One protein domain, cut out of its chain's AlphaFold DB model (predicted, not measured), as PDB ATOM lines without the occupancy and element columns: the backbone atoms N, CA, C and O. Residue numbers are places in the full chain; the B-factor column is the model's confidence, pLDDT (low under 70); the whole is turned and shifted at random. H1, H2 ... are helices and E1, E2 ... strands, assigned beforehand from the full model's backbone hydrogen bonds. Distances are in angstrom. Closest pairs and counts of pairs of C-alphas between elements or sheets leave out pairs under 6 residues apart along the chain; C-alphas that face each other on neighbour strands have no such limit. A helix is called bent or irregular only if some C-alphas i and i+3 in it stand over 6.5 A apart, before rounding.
ATOM      1  N   PRO A  10       6.384  27.885  40.419       87.69
ATOM      2  CA  PRO A  10       5.435  28.107  41.510       87.69
ATOM      3  C   PRO A  10       4.451  26.938  41.660       87.69
ATOM      4  O   PRO A  10       3.843  26.529  40.667       87.69
ATOM      5  N   LYS A  11       4.207  26.453  42.891       86.69
ATOM      6  CA  LYS A  11       3.211  25.390  43.171       86.69
ATOM      7  C   LYS A  11       1.843  25.682  42.546       86.69
ATOM      8  O   LYS A  11       1.239  24.810  41.930       86.69
ATOM      9  N   LYS A  12       1.416  26.946  42.602       83.62
ATOM     10  CA  LYS A  12       0.129  27.425  42.068       83.62
ATOM     11  C   LYS A  12      -0.082  27.156  40.582       83.62
ATOM     12  O   LYS A  12      -1.215  27.130  40.138       83.62
ATOM     13  N   VAL A  13       0.988  26.985  39.804       82.06
ATOM     14  CA  VAL A  13       0.911  26.644  38.373       82.06
ATOM     15  C   VAL A  13       0.439  25.207  38.161       82.06
ATOM     16  O   VAL A  13      -0.141  24.875  37.127       82.06
ATOM     17  N   LEU A  14       0.750  24.339  39.117       79.69
ATOM     18  CA  LEU A  14       0.527  22.902  39.032       79.69
ATOM     19  C   LEU A  14      -0.840  22.526  39.587       79.69
ATOM     20  O   LEU A  14      -1.454  21.596  39.083       79.69
ATOM     21  N   SER A  15      -1.342  23.312  40.540       69.62
ATOM     22  CA  SER A  15      -2.666  23.143  41.136       69.62
ATOM     23  C   SER A  15      -3.822  23.643  40.259       69.62
ATOM     24  O   SER A  15      -4.969  23.364  40.572       69.62
ATOM     25  N   VAL A  16      -3.570  24.369  39.155       60.41
ATOM     26  CA  VAL A  16      -4.641  24.842  38.234       60.41
ATOM     27  C   VAL A  16      -5.402  23.672  37.583       60.41
ATOM     28  O   VAL A  16      -6.500  23.847  37.068       60.41
ATOM     29  N   HIS A  17      -4.825  22.471  37.620       54.97
ATOM     30  CA  HIS A  17      -5.345  21.278  36.964       54.97
ATOM     31  C   HIS A  17      -6.699  20.788  37.509       54.97
ATOM     32  O   HIS A  17      -7.472  20.243  36.728       54.97
ATOM     33  N   ASP A  56      -4.396  16.297  48.194       83.50
ATOM     34  CA  ASP A  56      -3.682  15.199  48.860       83.50
ATOM     35  C   ASP A  56      -2.954  14.319  47.835       83.50
ATOM     36  O   ASP A  56      -1.780  13.988  48.014       83.50
ATOM     37  N   MET A  57      -3.610  14.001  46.713       85.12
ATOM     38  CA  MET A  57      -2.988  13.259  45.608       85.12
ATOM     39  C   MET A  57      -1.838  14.040  44.963       85.12
ATOM     40  O   MET A  57      -0.809  13.460  44.597       85.12
ATOM     41  N   PHE A  58      -1.997  15.358  44.808       85.69
ATOM     42  CA  PHE A  58      -0.944  16.225  44.291       85.69
ATOM     43  C   PHE A  58       0.279  16.234  45.217       85.69
ATOM     44  O   PHE A  58       1.403  16.044  44.741       85.69
ATOM     45  N   GLU A  59       0.078  16.420  46.523       88.00
ATOM     46  CA  GLU A  59       1.168  16.405  47.499       88.00
ATOM     47  C   GLU A  59       1.837  15.031  47.588       88.00
ATOM     48  O   GLU A  59       3.067  14.958  47.563       88.00
ATOM     49  N   GLU A  60       1.072  13.936  47.558       90.06
ATOM     50  CA  GLU A  60       1.644  12.586  47.537       90.06
ATOM     51  C   GLU A  60       2.520  12.366  46.291       90.06
ATOM     52  O   GLU A  60       3.639  11.840  46.376       90.06
ATOM     53  N   ALA A  61       2.054  12.805  45.115       89.19
ATOM     54  CA  ALA A  61       2.820  12.710  43.877       89.19
ATOM     55  C   ALA A  61       4.118  13.532  43.949       89.19
ATOM     56  O   ALA A  61       5.180  13.066  43.522       89.19
ATOM     57  N   VAL A  62       4.055  14.740  44.512       88.00
ATOM     58  CA  VAL A  62       5.222  15.605  44.719       88.00
ATOM     59  C   VAL A  62       6.214  14.975  45.695       88.00
ATOM     60  O   VAL A  62       7.414  14.944  45.404       88.00
ATOM     61  N   ASP A  63       5.749  14.436  46.817       90.50
ATOM     62  CA  ASP A  63       6.605  13.805  47.820       90.50
ATOM     63  C   ASP A  63       7.278  12.544  47.284       90.50
ATOM     64  O   ASP A  63       8.472  12.318  47.517       90.50
ATOM     65  N   ARG A  64       6.573  11.776  46.451       92.44
ATOM     66  CA  ARG A  64       7.165  10.655  45.722       92.44
ATOM     67  C   ARG A  64       8.255  11.118  44.753       92.44
ATOM     68  O   ARG A  64       9.317  10.510  44.686       92.44
ATOM     69  N   LEU A  65       8.053  12.211  44.018       91.12
ATOM     70  CA  LEU A  65       9.095  12.760  43.137       91.12
ATOM     71  C   LEU A  65      10.313  13.274  43.922       91.12
ATOM     72  O   LEU A  65      11.446  13.169  43.439       91.12
ATOM     73  N   ARG A  66      10.103  13.802  45.132       91.44
ATOM     74  CA  ARG A  66      11.187  14.229  46.028       91.44
ATOM     75  C   ARG A  66      11.970  13.058  46.602       91.44
ATOM     76  O   ARG A  66      13.192  13.159  46.683       91.44
ATOM     77  N   SER A  67      11.317  11.953  46.960       92.94
ATOM     78  CA  SER A  67      12.015  10.775  47.496       92.94
ATOM     79  C   SER A  67      13.000  10.176  46.481       92.94
ATOM     80  O   SER A  67      14.075   9.716  46.863       92.94
ATOM     81  N   TYR A  68      12.707  10.302  45.181       90.12
ATOM     82  CA  TYR A  68      13.623   9.961  44.083       90.12
ATOM     83  C   TYR A  68      14.577  11.095  43.664       90.12
ATOM     84  O   TYR A  68      15.312  10.950  42.687       90.12
ATOM     85  N   SER A  69      14.596  12.225  44.378       89.00
ATOM     86  CA  SER A  69      15.417  13.408  44.058       89.00
ATOM     87  C   SER A  69      15.179  13.988  42.653       89.00
ATOM     88  O   SER A  69      16.055  14.634  42.077       89.00
ATOM     89  N   PHE A  70      13.994  13.773  42.074       90.50
ATOM     90  CA  PHE A  70      13.646  14.301  40.750       90.50
ATOM     91  C   PHE A  70      13.226  15.768  40.791       90.50
ATOM     92  O   PHE A  70      13.425  16.509  39.821       90.50
ATOM     93  N   VAL A  71      12.652  16.174  41.921       89.88
ATOM     94  CA  VAL A  71      12.211  17.535  42.202       89.88
ATOM     95  C   VAL A  71      12.743  17.942  43.569       89.88
ATOM     96  O   VAL A  71      12.769  17.136  44.496       89.88
ATOM     97  N   SER A  72      13.149  19.199  43.703       88.75
ATOM     98  CA  SER A  72      13.481  19.818  44.983       88.75
ATOM     99  C   SER A  72      12.549  20.992  45.279       88.75
ATOM    100  O   SER A  72      11.927  21.572  44.387       88.75
ATOM    101  N   LEU A  73      12.434  21.326  46.563       87.56
ATOM    102  CA  LEU A  73      11.776  22.544  47.021       87.56
ATOM    103  C   LEU A  73      12.770  23.701  47.020       87.56
ATOM    104  O   LEU A  73      13.805  23.648  47.683       87.56
ATOM    105  N   GLY A  74      12.416  24.757  46.302       78.94
ATOM    106  CA  GLY A  74      13.027  26.067  46.424       78.94
ATOM    107  C   GLY A  74      12.414  26.879  47.565       78.94
ATOM    108  O   GLY A  74      11.571  26.423  48.340       78.94
ATOM    109  N   LYS A  75      12.832  28.143  47.661       74.12
ATOM    110  CA  LYS A  75      12.240  29.111  48.595       74.12
ATOM    111  C   LYS A  75      10.843  29.517  48.103       74.12
ATOM    112  O   LYS A  75      10.597  29.537  46.899       74.12
ATOM    113  N   ASN A  76       9.956  29.899  49.023       76.19
ATOM    114  CA  ASN A  76       8.627  30.455  48.720       76.19
ATOM    115  C   ASN A  76       7.705  29.521  47.904       76.19
ATOM    116  O   ASN A  76       7.097  29.970  46.936       76.19
ATOM    117  N   GLU A  77       7.616  28.235  48.267       83.00
ATOM    118  CA  GLU A  77       6.722  27.259  47.602       83.00
ATOM    119  C   GLU A  77       6.989  27.105  46.092       83.00
ATOM    120  O   GLU A  77       6.081  26.893  45.279       83.00
ATOM    121  N   THR A  78       8.257  27.238  45.708       87.50
ATOM    122  CA  THR A  78       8.708  26.969  44.346       87.50
ATOM    123  C   THR A  78       9.338  25.591  44.255       87.50
ATOM    124  O   THR A  78       9.891  25.070  45.221       87.50
ATOM    125  N   PHE A  79       9.264  24.996  43.077       90.00
ATOM    126  CA  PHE A  79       9.876  23.724  42.758       90.00
ATOM    127  C   PHE A  79      11.035  23.925  41.794       90.00
ATOM    128  O   PHE A  79      10.975  24.763  40.889       90.00
ATOM    129  N   GLU A  80      12.066  23.106  41.944       91.25
ATOM    130  CA  GLU A  80      13.095  22.946  40.927       91.25
ATOM    131  C   GLU A  80      13.050  21.517  40.396       91.25
ATOM    132  O   GLU A  80      13.050  20.550  41.154       91.25
ATOM    133  N   MET A  81      12.989  21.381  39.075       91.00
ATOM    134  CA  MET A  81      12.995  20.088  38.404       91.00
ATOM    135  C   MET A  81      14.384  19.812  37.850       91.00
ATOM    136  O   MET A  81      14.985  20.657  37.180       91.00
ATOM    137  N   TYR A  82      14.893  18.603  38.081       91.44
ATOM    138  CA  TYR A  82      16.201  18.236  37.562       91.44
ATOM    139  C   TYR A  82      16.189  18.204  36.024       91.44
ATOM    140  O   TYR A  82      15.301  17.612  35.407       91.44
ATOM    141  N   GLY A  83      17.190  18.813  35.377       89.94
ATOM    142  CA  GLY A  83      17.188  19.005  33.918       89.94
ATOM    143  C   GLY A  83      17.143  17.701  33.108       89.94
ATOM    144  O   GLY A  83      16.535  17.655  32.037       89.94
ATOM    145  N   LEU A  84      17.734  16.622  33.634       92.44
ATOM    146  CA  LEU A  84      17.654  15.291  33.018       92.44
ATOM    147  C   LEU A  84      16.247  14.700  33.104       92.44
ATOM    148  O   LEU A  84      15.763  14.176  32.105       92.44
ATOM    149  N   VAL A  85      15.575  14.836  34.252       91.94
ATOM    150  CA  VAL A  85      14.179  14.408  34.428       91.94
ATOM    151  C   VAL A  85      13.300  15.178  33.451       91.94
ATOM    152  O   VAL A  85      12.574  14.584  32.663       91.94
ATOM    153  N   GLN A  86      13.468  16.499  33.396       91.56
ATOM    154  CA  GLN A  86      12.750  17.365  32.469       91.56
ATOM    155  C   GLN A  86      12.940  16.956  30.998       91.56
ATOM    156  O   GLN A  86      11.997  16.980  30.202       91.56
ATOM    157  N   LEU A  87      14.166  16.607  30.599       91.62
ATOM    158  CA  LEU A  87      14.460  16.142  29.244       91.62
ATOM    159  C   LEU A  87      13.849  14.763  28.967       91.62
ATOM    160  O   LEU A  87      13.243  14.580  27.913       91.62
ATOM    161  N   ALA A  88      13.986  13.821  29.901       93.69
ATOM    162  CA  ALA A  88      13.430  12.479  29.784       93.69
ATOM    163  C   ALA A  88      11.902  12.522  29.657       93.69
ATOM    164  O   ALA A  88      11.358  11.941  28.722       93.69
ATOM    165  N   THR A  89      11.219  13.297  30.508       92.62
ATOM    166  CA  THR A  89       9.763  13.477  30.452       92.62
ATOM    167  C   THR A  89       9.319  14.079  29.122       92.62
ATOM    168  O   THR A  89       8.358  13.601  28.538       92.62
ATOM    169  N   ARG A  90      10.017  15.096  28.591       91.44
ATOM    170  CA  ARG A  90       9.665  15.677  27.279       91.44
ATOM    171  C   ARG A  90       9.814  14.677  26.137       91.44
ATOM    172  O   ARG A  90       8.953  14.625  25.267       91.44
ATOM    173  N   LYS A  91      10.892  13.886  26.137       93.31
ATOM    174  CA  LYS A  91      11.083  12.827  25.137       93.31
ATOM    175  C   LYS A  91       9.999  11.761  25.245       93.31
ATOM    176  O   LYS A  91       9.463  11.352  24.225       93.31
ATOM    177  N   TRP A  92       9.659  11.360  26.466       94.94
ATOM    178  CA  TRP A  92       8.587  10.407  26.723       94.94
ATOM    179  C   TRP A  92       7.232  10.926  26.215       94.94
ATOM    180  O   TRP A  92       6.572  10.226  25.459       94.94
ATOM    181  N   LEU A  93       6.880  12.184  26.500       92.50
ATOM    182  CA  LEU A  93       5.652  12.809  25.988       92.50
ATOM    183  C   LEU A  93       5.600  12.855  24.457       92.50
ATOM    184  O   LEU A  93       4.561  12.565  23.873       92.50
ATOM    185  N   ALA A  94       6.722  13.172  23.807       90.31
ATOM    186  CA  ALA A  94       6.809  13.172  22.348       90.31
ATOM    187  C   ALA A  94       6.658  11.761  21.756       90.31
ATOM    188  O   ALA A  94       6.071  11.601  20.692       90.31
ATOM    189  N   MET A  95       7.155  10.729  22.446       92.94
ATOM    190  CA  MET A  95       6.965   9.333  22.034       92.94
ATOM    191  C   MET A  95       5.515   8.867  22.202       92.94
ATOM    192  O   MET A  95       5.045   8.068  21.398       92.94
ATOM    193  N   CYS A  96       4.815   9.360  23.225       91.69
ATOM    194  CA  CYS A  96       3.398   9.072  23.454       91.69
ATOM    195  C   CYS A  96       2.460   9.867  22.528       91.69
ATOM    196  O   CYS A  96       1.300   9.497  22.396       91.69
ATOM    197  N   GLY A  97       2.948  10.933  21.881       88.00
ATOM    198  CA  GLY A  97       2.140  11.820  21.035       88.00
ATOM    199  C   GLY A  97       1.326  12.865  21.810       88.00
ATOM    200  O   GLY A  97       0.495  13.551  21.223       88.00
ATOM    201  N   ASP A  98       1.576  13.015  23.112       88.06
ATOM    202  CA  ASP A  98       0.859  13.951  23.988       88.06
ATOM    203  C   ASP A  98       1.586  15.297  24.153       88.06
ATOM    204  O   ASP A  98       1.142  16.173  24.902       88.06
ATOM    205  N   ASP A  99       2.735  15.491  23.505       87.69
ATOM    206  CA  ASP A  99       3.586  16.660  23.729       87.69
ATOM    207  C   ASP A  99       2.882  17.983  23.395       87.69
ATOM    208  O   ASP A  99       3.018  18.951  24.142       87.69
ATOM    209  N   GLU A 100       2.080  18.022  22.330       86.62
ATOM    210  CA  GLU A 100       1.289  19.200  21.961       86.62
ATOM    211  C   GLU A 100       0.211  19.531  23.004       86.62
ATOM    212  O   GLU A 100       0.092  20.690  23.418       86.62
ATOM    213  N   LYS A 101      -0.501  18.518  23.521       86.75
ATOM    214  CA  LYS A 101      -1.498  18.680  24.595       86.75
ATOM    215  C   LYS A 101      -0.861  19.315  25.831       86.75
ATOM    216  O   LYS A 101      -1.383  20.286  26.382       86.75
ATOM    217  N   TRP A 102       0.297  18.808  26.250       87.12
ATOM    218  CA  TRP A 102       0.973  19.311  27.443       87.12
ATOM    219  C   TRP A 102       1.629  20.682  27.245       87.12
ATOM    220  O   TRP A 102       1.653  21.465  28.196       87.12
ATOM    221  N   LYS A 103       2.106  21.024  26.037       86.50
ATOM    222  CA  LYS A 103       2.552  22.394  25.707       86.50
ATOM    223  C   LYS A 103       1.392  23.391  25.761       86.50
ATOM    224  O   LYS A 103       1.553  24.496  26.290       86.50
ATOM    225  N   ALA A 104       0.221  23.008  25.248       83.75
ATOM    226  CA  ALA A 104      -0.982  23.832  25.312       83.75
ATOM    227  C   ALA A 104      -1.418  24.056  26.768       83.75
ATOM    228  O   ALA A 104      -1.603  25.202  27.183       83.75
ATOM    229  N   GLN A 105      -1.476  22.991  27.575       83.75
ATOM    230  CA  GLN A 105      -1.828  23.092  28.995       83.75
ATOM    231  C   GLN A 105      -0.833  23.955  29.776       83.75
ATOM    232  O   GLN A 105      -1.221  24.826  30.551       83.75
ATOM    233  N   PHE A 106       0.463  23.757  29.534       85.50
ATOM    234  CA  PHE A 106       1.518  24.586  30.105       85.50
ATOM    235  C   PHE A 106       1.278  26.080  29.814       85.50
ATOM    236  O   PHE A 106       1.366  26.911  30.721       85.50
ATOM    237  N   SER A 107       0.923  26.410  28.569       82.75
ATOM    238  CA  SER A 107       0.668  27.789  28.143       82.75
ATOM    239  C   SER A 107      -0.572  28.373  28.831       82.75
ATOM    240  O   SER A 107      -0.547  29.525  29.264       82.75
ATOM    241  N   ARG A 108      -1.634  27.571  28.998       82.94
ATOM    242  CA  ARG A 108      -2.857  27.959  29.724       82.94
ATOM    243  C   ARG A 108      -2.578  28.248  31.198       82.94
ATOM    244  O   ARG A 108      -2.910  29.334  31.671       82.94
ATOM    245  N   ASN A 109      -1.897  27.335  31.894       84.12
ATOM    246  CA  ASN A 109      -1.572  27.497  33.314       84.12
ATOM    247  C   ASN A 109      -0.682  28.723  33.552       84.12
ATOM    248  O   ASN A 109      -0.878  29.460  34.517       84.12
ATOM    249  N   LEU A 110       0.285  28.967  32.660       83.31
ATOM    250  CA  LEU A 110       1.141  30.145  32.753       83.31
ATOM    251  C   LEU A 110       0.336  31.437  32.552       83.31
ATOM    252  O   LEU A 110       0.492  32.377  33.327       83.31
ATOM    253  N   ASN A 111      -0.559  31.476  31.562       80.38
ATOM    254  CA  ASN A 111      -1.398  32.643  31.282       80.38
ATOM    255  C   ASN A 111      -2.372  32.966  32.426       80.38
ATOM    256  O   ASN A 111      -2.598  34.137  32.721       80.38
ATOM    257  N   ALA A 112      -2.909  31.946  33.103       81.94
ATOM    258  CA  ALA A 112      -3.785  32.127  34.262       81.94
ATOM    259  C   ALA A 112      -3.085  32.844  35.432       81.94
ATOM    260  O   ALA A 112      -3.733  33.518  36.230       81.94
ATOM    261  N   LEU A 113      -1.759  32.720  35.524       79.69
ATOM    262  CA  LEU A 113      -0.963  33.282  36.611       79.69
ATOM    263  C   LEU A 113      -0.287  34.605  36.280       79.69
ATOM    264  O   LEU A 113       0.179  35.277  37.202       79.69
ATOM    265  N   LEU A 114      -0.225  34.985  35.004       77.06
ATOM    266  CA  LEU A 114       0.359  36.254  34.597       77.06
ATOM    267  C   LEU A 114      -0.514  37.411  35.110       77.06
ATOM    268  O   LEU A 114      -1.658  37.568  34.678       77.06
ATOM    269  N   PRO A 115       0.005  38.242  36.029       76.00
ATOM    270  CA  PRO A 115      -0.733  39.388  36.522       76.00
ATOM    271  C   PRO A 115      -0.683  40.545  35.514       76.00
ATOM    272  O   PRO A 115       0.143  40.579  34.600       76.00
ATOM    273  N   ASN A 116      -1.535  41.552  35.716       71.81
ATOM    274  CA  ASN A 116      -1.466  42.799  34.957       71.81
ATOM    275  C   ASN A 116      -0.114  43.488  35.213       71.81
ATOM    276  O   ASN A 116       0.343  43.516  36.354       71.81
ATOM    277  N   GLY A 117       0.487  44.107  34.193       66.31
ATOM    278  CA  GLY A 117       1.835  44.703  34.250       66.31
ATOM    279  C   GLY A 117       2.013  45.960  35.119       66.31
ATOM    280  O   GLY A 117       2.948  46.732  34.902       66.31
ATOM    281  N   ASN A 118       1.129  46.181  36.091       72.06
ATOM    282  CA  ASN A 118       1.222  47.263  37.067       72.06
ATOM    283  C   ASN A 118       2.421  47.050  38.008       72.06
ATOM    284  O   ASN A 118       2.830  45.917  38.261       72.06
ATOM    285  N   TYR A 119       2.942  48.145  38.570       67.69
ATOM    286  CA  TYR A 119       4.109  48.138  39.464       67.69
ATOM    287  C   TYR A 119       3.976  47.152  40.635       67.69
ATOM    288  O   TYR A 119       4.912  46.421  40.951       67.69
ATOM    289  N   GLU A 120       2.787  47.069  41.228       74.81
ATOM    290  CA  GLU A 120       2.471  46.175  42.353       74.81
ATOM    291  C   GLU A 120       2.690  44.688  42.028       74.81
ATOM    292  O   GLU A 120       2.976  43.884  42.912       74.81
ATOM    293  N   ASN A 121       2.612  44.317  40.749       78.00
ATOM    294  CA  ASN A 121       2.734  42.940  40.285       78.00
ATOM    295  C   ASN A 121       4.134  42.590  39.765       78.00
ATOM    296  O   ASN A 121       4.374  41.447  39.372       78.00
ATOM    297  N   TRP A 122       5.078  43.533  39.780       75.56
ATOM    298  CA  TRP A 122       6.401  43.356  39.181       75.56
ATOM    299  C   TRP A 122       7.194  42.182  39.751       75.56
ATOM    300  O   TRP A 122       7.822  41.459  38.983       75.56
ATOM    301  N   ALA A 123       7.123  41.940  41.061       79.19
ATOM    302  CA  ALA A 123       7.799  40.797  41.681       79.19
ATOM    303  C   ALA A 123       7.267  39.447  41.156       79.19
ATOM    304  O   ALA A 123       8.012  38.480  41.020       79.19
ATOM    305  N   ARG A 124       5.974  39.376  40.813       77.94
ATOM    306  CA  ARG A 124       5.376  38.182  40.196       77.94
ATOM    307  C   ARG A 124       5.762  38.068  38.722       77.94
ATOM    308  O   ARG A 124       6.066  36.972  38.265       77.94
ATOM    309  N   CYS A 125       5.805  39.186  37.995       78.38
ATOM    310  CA  CYS A 125       6.307  39.221  36.618       78.38
ATOM    311  C   CYS A 125       7.772  38.758  36.529       78.38
ATOM    312  O   CYS A 125       8.107  38.012  35.615       78.38
ATOM    313  N   GLU A 126       8.617  39.152  37.490       80.81
ATOM    314  CA  GLU A 126      10.018  38.717  37.612       80.81
ATOM    315  C   GLU A 126      10.132  37.200  37.721       80.81
ATOM    316  O   GLU A 126      10.833  36.558  36.944       80.81
ATOM    317  N   MET A 127       9.389  36.628  38.667       83.50
ATOM    318  CA  MET A 127       9.379  35.192  38.923       83.50
ATOM    319  C   MET A 127       8.882  34.402  37.706       83.50
ATOM    320  O   MET A 127       9.424  33.350  37.386       83.50
ATOM    321  N   LEU A 128       7.866  34.908  37.002       84.69
ATOM    322  CA  LEU A 128       7.265  34.219  35.857       84.69
ATOM    323  C   LEU A 128       8.055  34.381  34.550       84.69
ATOM    324  O   LEU A 128       7.817  33.650  33.587       84.69
ATOM    325  N   PHE A 129       9.016  35.301  34.499       82.56
ATOM    326  CA  PHE A 129       9.743  35.643  33.280       82.56
ATOM    327  C   PHE A 129      10.572  34.492  32.674       82.56
ATOM    328  O   PHE A 129      10.470  34.275  31.459       82.56
ATOM    329  N   PRO A 130      11.354  33.707  33.446       85.75
ATOM    330  CA  PRO A 130      12.056  32.541  32.904       85.75
ATOM    331  C   PRO A 130      11.087  31.521  32.291       85.75
ATOM    332  O   PRO A 130      11.336  30.975  31.214       85.75
ATOM    333  N   HIS A 131       9.927  31.330  32.923       87.06
ATOM    334  CA  HIS A 131       8.885  30.433  32.430       87.06
ATOM    335  C   HIS A 131       8.234  30.959  31.141       87.06
ATOM    336  O   HIS A 131       8.019  30.178  30.215       87.06
ATOM    337  N   ALA A 132       8.016  32.273  31.020       82.06
ATOM    338  CA  ALA A 132       7.529  32.904  29.789       82.06
ATOM    339  C   ALA A 132       8.519  32.761  28.619       82.06
ATOM    340  O   ALA A 132       8.118  32.471  27.491       82.06
ATOM    341  N   LYS A 133       9.829  32.869  28.876       81.88
ATOM    342  CA  LYS A 133      10.856  32.563  27.863       81.88
ATOM    343  C   LYS A 133      10.824  31.099  27.426       81.88
ATOM    344  O   LYS A 133      11.007  30.815  26.242       81.88
ATOM    345  N   SER A 134      10.603  30.173  28.360       83.81
ATOM    346  CA  SER A 134      10.438  28.755  28.022       83.81
ATOM    347  C   SER A 134       9.203  28.537  27.144       83.81
ATOM    348  O   SER A 134       9.293  27.869  26.116       83.81
ATOM    349  N   ALA A 135       8.089  29.202  27.470       82.50
ATOM    350  CA  ALA A 135       6.851  29.145  26.699       82.50
ATOM    351  C   ALA A 135       7.030  29.547  25.238       82.50
ATOM    352  O   ALA A 135       6.560  28.853  24.339       82.50
ATOM    353  N   GLN A 136       7.779  30.621  24.991       76.31
ATOM    354  CA  GLN A 136       8.098  31.067  23.637       76.31
ATOM    355  C   GLN A 136       8.809  29.993  22.815       76.31
ATOM    356  O   GLN A 136       8.515  29.804  21.638       76.31
ATOM    357  N   ARG A 137       9.766  29.298  23.434       79.88
ATOM    358  CA  ARG A 137      10.568  28.262  22.772       79.88
ATOM    359  C   ARG A 137       9.782  26.979  22.527       79.88
ATOM    360  O   ARG A 137      10.233  26.152  21.746       79.88
ATOM    361  N   GLN A 138       8.677  26.784  23.238       78.19
ATOM    362  CA  GLN A 138       7.885  25.557  23.246       78.19
ATOM    363  C   GLN A 138       6.462  25.809  22.724       78.19
ATOM    364  O   GLN A 138       5.523  25.156  23.168       78.19
ATOM    365  N   ARG A 139       6.302  26.774  21.804       76.00
ATOM    366  CA  ARG A 139       5.002  27.138  21.231       76.00
ATOM    367  C   ARG A 139       4.331  25.897  20.608       76.00
ATOM    368  O   ARG A 139       4.977  25.252  19.779       76.00
ATOM    369  N   PRO A 140       3.077  25.574  20.985       73.19
ATOM    370  CA  PRO A 140       2.308  24.526  20.320       73.19
ATOM    371  C   PRO A 140       2.156  24.820  18.824       73.19
ATOM    372  O   PRO A 140       2.044  25.978  18.417       73.19
ATOM    373  N   THR A 141       2.177  23.770  18.015       68.75
ATOM    374  CA  THR A 141       2.017  23.825  16.556       68.75
ATOM    375  C   THR A 141       0.550  23.829  16.133       68.75
ATOM    376  O   THR A 141       0.222  24.436  15.113       68.75
ATOM    377  N   ASP A 142      -0.339  23.221  16.925       62.03
ATOM    378  CA  ASP A 142      -1.781  23.262  16.682       62.03
ATOM    379  C   ASP A 142      -2.411  24.534  17.278       62.03
ATOM    380  O   ASP A 142      -2.777  24.615  18.451       62.03
ATOM    381  N   ASP A 143      -2.508  25.560  16.436       52.56
ATOM    382  CA  ASP A 143      -3.026  26.905  16.737       52.56
ATOM    383  C   ASP A 143      -4.556  26.916  16.985       52.56
ATOM    384  O   ASP A 143      -5.117  27.929  17.391       52.56
ATOM    385  N   ARG A 144      -5.264  25.799  16.734       47.97
ATOM    386  CA  ARG A 144      -6.742  25.739  16.754       47.97
ATOM    387  C   ARG A 144      -7.364  25.513  18.127       47.97
ATOM    388  O   ARG A 144      -8.542  25.804  18.312       47.97
ATOM    389  N   SER A 145      -6.606  24.989  19.081       45.56
ATOM    390  CA  SER A 145      -7.090  24.669  20.433       45.56
ATOM    391  C   SER A 145      -6.604  25.665  21.487       45.56
ATOM    392  O   SER A 145      -6.953  25.571  22.670       45.56
ATOM    393  N   VAL A 146      -5.836  26.665  21.063       49.38
ATOM    394  CA  VAL A 146      -5.414  27.748  21.928       49.38
ATOM    395  C   VAL A 146      -5.790  29.053  21.240       49.38
ATOM    396  O   VAL A 146      -5.011  29.620  20.482       49.38
ATOM    397  N   GLU A 147      -6.989  29.561  21.541       44.22
ATOM    398  CA  GLU A 147      -7.256  31.001  21.490       44.22
ATOM    399  C   GLU A 147      -6.310  31.672  22.494       44.22
ATOM    400  O   GLU A 147      -6.666  32.079  23.600       44.22
ATOM    401  N   ILE A 148      -5.036  31.743  22.118       45.16
ATOM    402  CA  ILE A 148      -4.013  32.558  22.742       45.16
ATOM    403  C   ILE A 148      -4.365  33.979  22.330       45.16
ATOM    404  O   ILE A 148      -3.763  34.573  21.437       45.16
ATOM    405  N   GLY A 149      -5.440  34.495  22.923       38.88
ATOM    406  CA  GLY A 149      -5.926  35.826  22.634       38.88
ATOM    407  C   GLY A 149      -4.833  36.869  22.895       38.88
ATOM    408  O   GLY A 149      -3.845  36.594  23.587       38.88
ATOM    409  N   PRO A 150      -5.023  38.112  22.420       42.47
ATOM    410  CA  PRO A 150      -4.083  39.229  22.579       42.47
ATOM    411  C   PRO A 150      -3.636  39.503  24.030       42.47
ATOM    412  O   PRO A 150      -2.674  40.232  24.250       42.47
ATOM    413  N   ARG A 151      -4.268  38.877  25.031       47.66
ATOM    414  CA  ARG A 151      -3.847  38.851  26.439       47.66
ATOM    415  C   ARG A 151      -2.506  38.142  26.667       47.66
ATOM    416  O   ARG A 151      -1.712  38.626  27.468       47.66
ATOM    417  N   TYR A 152      -2.229  37.063  25.931       48.69
ATOM    418  CA  TYR A 152      -0.970  36.317  26.024       48.69
ATOM    419  C   TYR A 152       0.202  37.126  25.481       48.69
ATOM    420  O   TYR A 152       1.260  37.135  26.089       48.69
ATOM    421  N   TYR A 153       0.007  37.861  24.381       50.75
ATOM    422  CA  TYR A 153       1.022  38.775  23.859       50.75
ATOM    423  C   TYR A 153       1.076  40.085  24.650       50.75
ATOM    424  O   TYR A 153       2.160  40.622  24.820       50.75
ATOM    425  N   GLY A 154      -0.044  40.581  25.185       48.78
ATOM    426  CA  GLY A 154      -0.113  41.846  25.922       48.78
ATOM    427  C   GLY A 154       0.527  41.792  27.310       48.78
ATOM    428  O   GLY A 154       1.374  42.625  27.622       48.78
ATOM    429  N   GLY A 155       0.191  40.793  28.136       51.84
ATOM    430  CA  GLY A 155       0.834  40.612  29.446       51.84
ATOM    431  C   GLY A 155       2.324  40.287  29.311       51.84
ATOM    432  O   GLY A 155       3.159  40.823  30.039       51.84
ATOM    433  N   TRP A 156       2.666  39.481  28.304       55.53
ATOM    434  CA  TRP A 156       4.034  39.109  27.960       55.53
ATOM    435  C   TRP A 156       4.856  40.286  27.411       55.53
ATOM    436  O   TRP A 156       5.941  40.545  27.929       55.53
ATOM    437  N   MET A 157       4.363  41.045  26.424       50.44
ATOM    438  CA  MET A 157       5.054  42.235  25.903       50.44
ATOM    439  C   MET A 157       5.223  43.294  26.981       50.44
ATOM    440  O   MET A 157       6.295  43.878  27.057       50.44
ATOM    441  N   VAL A 158       4.235  43.524  27.849       55.94
ATOM    442  CA  VAL A 158       4.389  44.492  28.947       55.94
ATOM    443  C   VAL A 158       5.471  44.035  29.929       55.94
ATOM    444  O   VAL A 158       6.297  44.847  30.340       55.94
ATOM    445  N   CYS A 159       5.542  42.738  30.247       53.81
ATOM    446  CA  CYS A 159       6.634  42.204  31.058       53.81
ATOM    447  C   CYS A 159       7.989  42.258  30.330       53.81
ATOM    448  O   CYS A 159       8.988  42.527  30.965       53.81
ATOM    449  N   ILE A 160       8.089  42.054  29.017       55.84
ATOM    450  CA  ILE A 160       9.390  42.133  28.324       55.84
ATOM    451  C   ILE A 160       9.842  43.581  28.102       55.84
ATOM    452  O   ILE A 160      10.975  43.925  28.434       55.84
ATOM    453  N   LEU A 161       8.971  44.433  27.562       55.62
ATOM    454  CA  LEU A 161       9.298  45.808  27.175       55.62
ATOM    455  C   LEU A 161       9.620  46.679  28.396       55.62
ATOM    456  O   LEU A 161      10.542  47.486  28.351       55.62
ATOM    457  N   ARG A 162       8.906  46.489  29.514       56.03
ATOM    458  CA  ARG A 162       9.116  47.285  30.736       56.03
ATOM    459  C   ARG A 162      10.323  46.808  31.557       56.03
ATOM    460  O   ARG A 162      10.895  47.592  32.311       56.03
ATOM    461  N   TRP A 163      10.725  45.541  31.415       53.50
ATOM    462  CA  TRP A 163      11.955  45.011  32.018       53.50
ATOM    463  C   TRP A 163      13.215  45.543  31.334       53.50
ATOM    464  O   TRP A 163      14.171  45.883  32.028       53.50
ATOM    465  N   ASP A 164      13.194  45.676  30.004       52.41
ATOM    466  CA  ASP A 164      14.277  46.306  29.234       52.41
ATOM    467  C   ASP A 164      14.508  47.766  29.679       52.41
ATOM    468  O   ASP A 164      15.640  48.191  29.881       52.41
ATOM    469  N   GLU A 165      13.435  48.505  29.975       52.28
ATOM    470  CA  GLU A 165      13.495  49.890  30.471       52.28
ATOM    471  C   GLU A 165      14.105  50.002  31.887       52.28
ATOM    472  O   GLU A 165      14.855  50.935  32.183       52.28
ATOM    473  N   ARG A 166      13.850  49.020  32.766       54.56
ATOM    474  CA  ARG A 166      14.485  48.933  34.095       54.56
ATOM    475  C   ARG A 166      15.970  48.580  33.983       54.56
ATOM    476  O   ARG A 166      16.773  49.186  34.686       54.56
ATOM    477  N   ASP A 167      16.330  47.630  33.122       51.84
ATOM    478  CA  ASP A 167      17.725  47.228  32.901       51.84
ATOM    479  C   ASP A 167      18.539  48.362  32.244       51.84
ATOM    480  O   ASP A 167      19.698  48.588  32.581       51.84
ATOM    481  N   GLN A 168      17.915  49.173  31.383       50.41
ATOM    482  CA  GLN A 168      18.498  50.420  30.875       50.41
ATOM    483  C   GLN A 168      18.683  51.473  31.982       50.41
ATOM    484  O   GLN A 168      19.734  52.111  32.044       50.41
ATOM    485  N   ALA A 169      17.718  51.631  32.897       49.12
ATOM    486  CA  ALA A 169      17.819  52.570  34.019       49.12
ATOM    487  C   ALA A 169      18.869  52.159  35.073       49.12
ATOM    488  O   ALA A 169      19.487  53.022  35.703       49.12
ATOM    489  N   THR A 170      19.102  50.856  35.272       51.00
ATOM    490  CA  THR A 170      20.168  50.347  36.152       51.00
ATOM    491  C   THR A 170      21.541  50.415  35.479       51.00
ATOM    492  O   THR A 170      22.508  50.800  36.135       51.00
ATOM    493  N   LYS A 171      21.636  50.131  34.169       48.62
ATOM    494  CA  LYS A 171      22.879  50.237  33.376       48.62
ATOM    495  C   LYS A 171      23.293  51.677  33.064       48.62
ATOM    496  O   LYS A 171      24.485  51.949  32.988       48.62
ATOM    497  N   SER A 172      22.354  52.621  32.971       41.00
ATOM    498  CA  SER A 172      22.643  54.064  32.864       41.00
ATOM    499  C   SER A 172      23.443  54.594  34.065       41.00
ATOM    500  O   SER A 172      24.206  55.545  33.920       41.00
ATOM    501  N   LYS A 173      23.353  53.938  35.230       50.09
ATOM    502  CA  LYS A 173      24.188  54.235  36.408       50.09
ATOM    503  C   LYS A 173      25.550  53.523  36.397       50.09
ATOM    504  O   LYS A 173      26.365  53.771  37.278       50.09
ATOM    505  N   GLY A 174      25.800  52.649  35.423       51.25
ATOM    506  CA  GLY A 174      26.975  51.786  35.327       51.25
ATOM    507  C   GLY A 174      27.533  51.700  33.906       51.25
ATOM    508  O   GLY A 174      27.585  50.616  33.344       51.25
TER     509      GLY A 174
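Overview. This is residues 10 to 17 and 56 to 174 of the 200 residues of an uncharacterized protein of Endocarpon pusillum (strain Z07020 / HMAS-L-300199) (UniProt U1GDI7). A small strand hairpin, E1 and E2, with H2 packed on E1 through residues 62 to 66, stands at one end of an open chain of helices; H3 leads away from it to a corner with H4, and the helical hairpin of H4 and the kinked H5 makes the middle. Short H1 crosses H4 and reaches E2 with Lys 11, while H6 stands steeply to H5, and residues 164 to 174, of which 164 to 171 belong to H6, stick out. The printed part has 127 residues, with six named helices and two named strands in the order H1 H2 E1 E2 H3 H4 H5 H6; the sheet, order E1 - E2, is antiparallel and the class is mostly helix. It is only just compact, close to loose, with a radius of gyration of the C-alphas of 16.6 A and spans of 46 by 37 by 27 A.

Along the chain. E1 is residues 71 to 73, 7.0 A long, and E2 is residues 78 to 81, 10.1 A. H2 is residues 56 to 67, 16.4 A, and H3 is residues 83 to 96, 20.0 A, from C-alpha 83 at (17.188, 19.005, 33.918). H1, residues 11 to 17, spans 11.3 A from C-alpha 11 at (3.211, 25.390, 43.171). H4 is residues 99 to 113, 21.5 A. H5, residues 119 to 137, spans 26.7 A; it is irregular, with C-alphas 120 and 123 7.6 A apart, and has a kink of 58 degrees near residue 127. H6, residues 150 to 171, spans 31.1 A and ends with C-alpha 171 at (22.879, 50.237, 33.376).

Arrangement. E1 and E2 form a hairpin, antiparallel at 155 degrees; N 72 and O 80 are within hydrogen-bond range at 2.9 A. The closest C-alphas of H2 and E1, Leu 65 and Val 71, are 5.8 A apart. H3 and H4 are close but not clearly touching, closest at the C-alphas of Leu 93 and Asp 99, 4.9 A. H1 touches H4, which meets it with residues 109 to 113 alone, at a steep tilt of 62 degrees; the closest C-alphas, Val 13 and Asn 109, are 5.7 A apart. H4 and H5 form a helical hairpin at a shallow tilt of 9 degrees; they touch through residues 106 to 110 and 128 to 135 alone, closest at the C-alphas of Ser 107 and Ala 135, 6.5 A. H5 and H6 only just touch, with 3 pairs of C-alphas within 8 A, closest at Cys 125 and Cys 159, 6.3 A. H3 and H6 are apart. Every O i to N i+4 pair is within hydrogen-bond range in H2 and H3, against 10 of 11 in H4, 11 of 15 in H5, 16 of 18 in H6 and 1 of 3 in H1, where 1 of 4 O i to N i+3 pairs is.

Size, cuts and confidence. The two C-alphas farthest apart, Cys 96 and Lys 173, are 51.4 A from each other. Residues 18 to 55 are not printed, and C-alphas 17 and 56 are 13.5 A apart across the cut. Of the links printed whole, that from H5 to H6, residues 138 to 149, is long and the others are tight. Mean pLDDT of the printed part is 75.2; residues 15 to 17, 117, 119 and 141 to 174 are under 70.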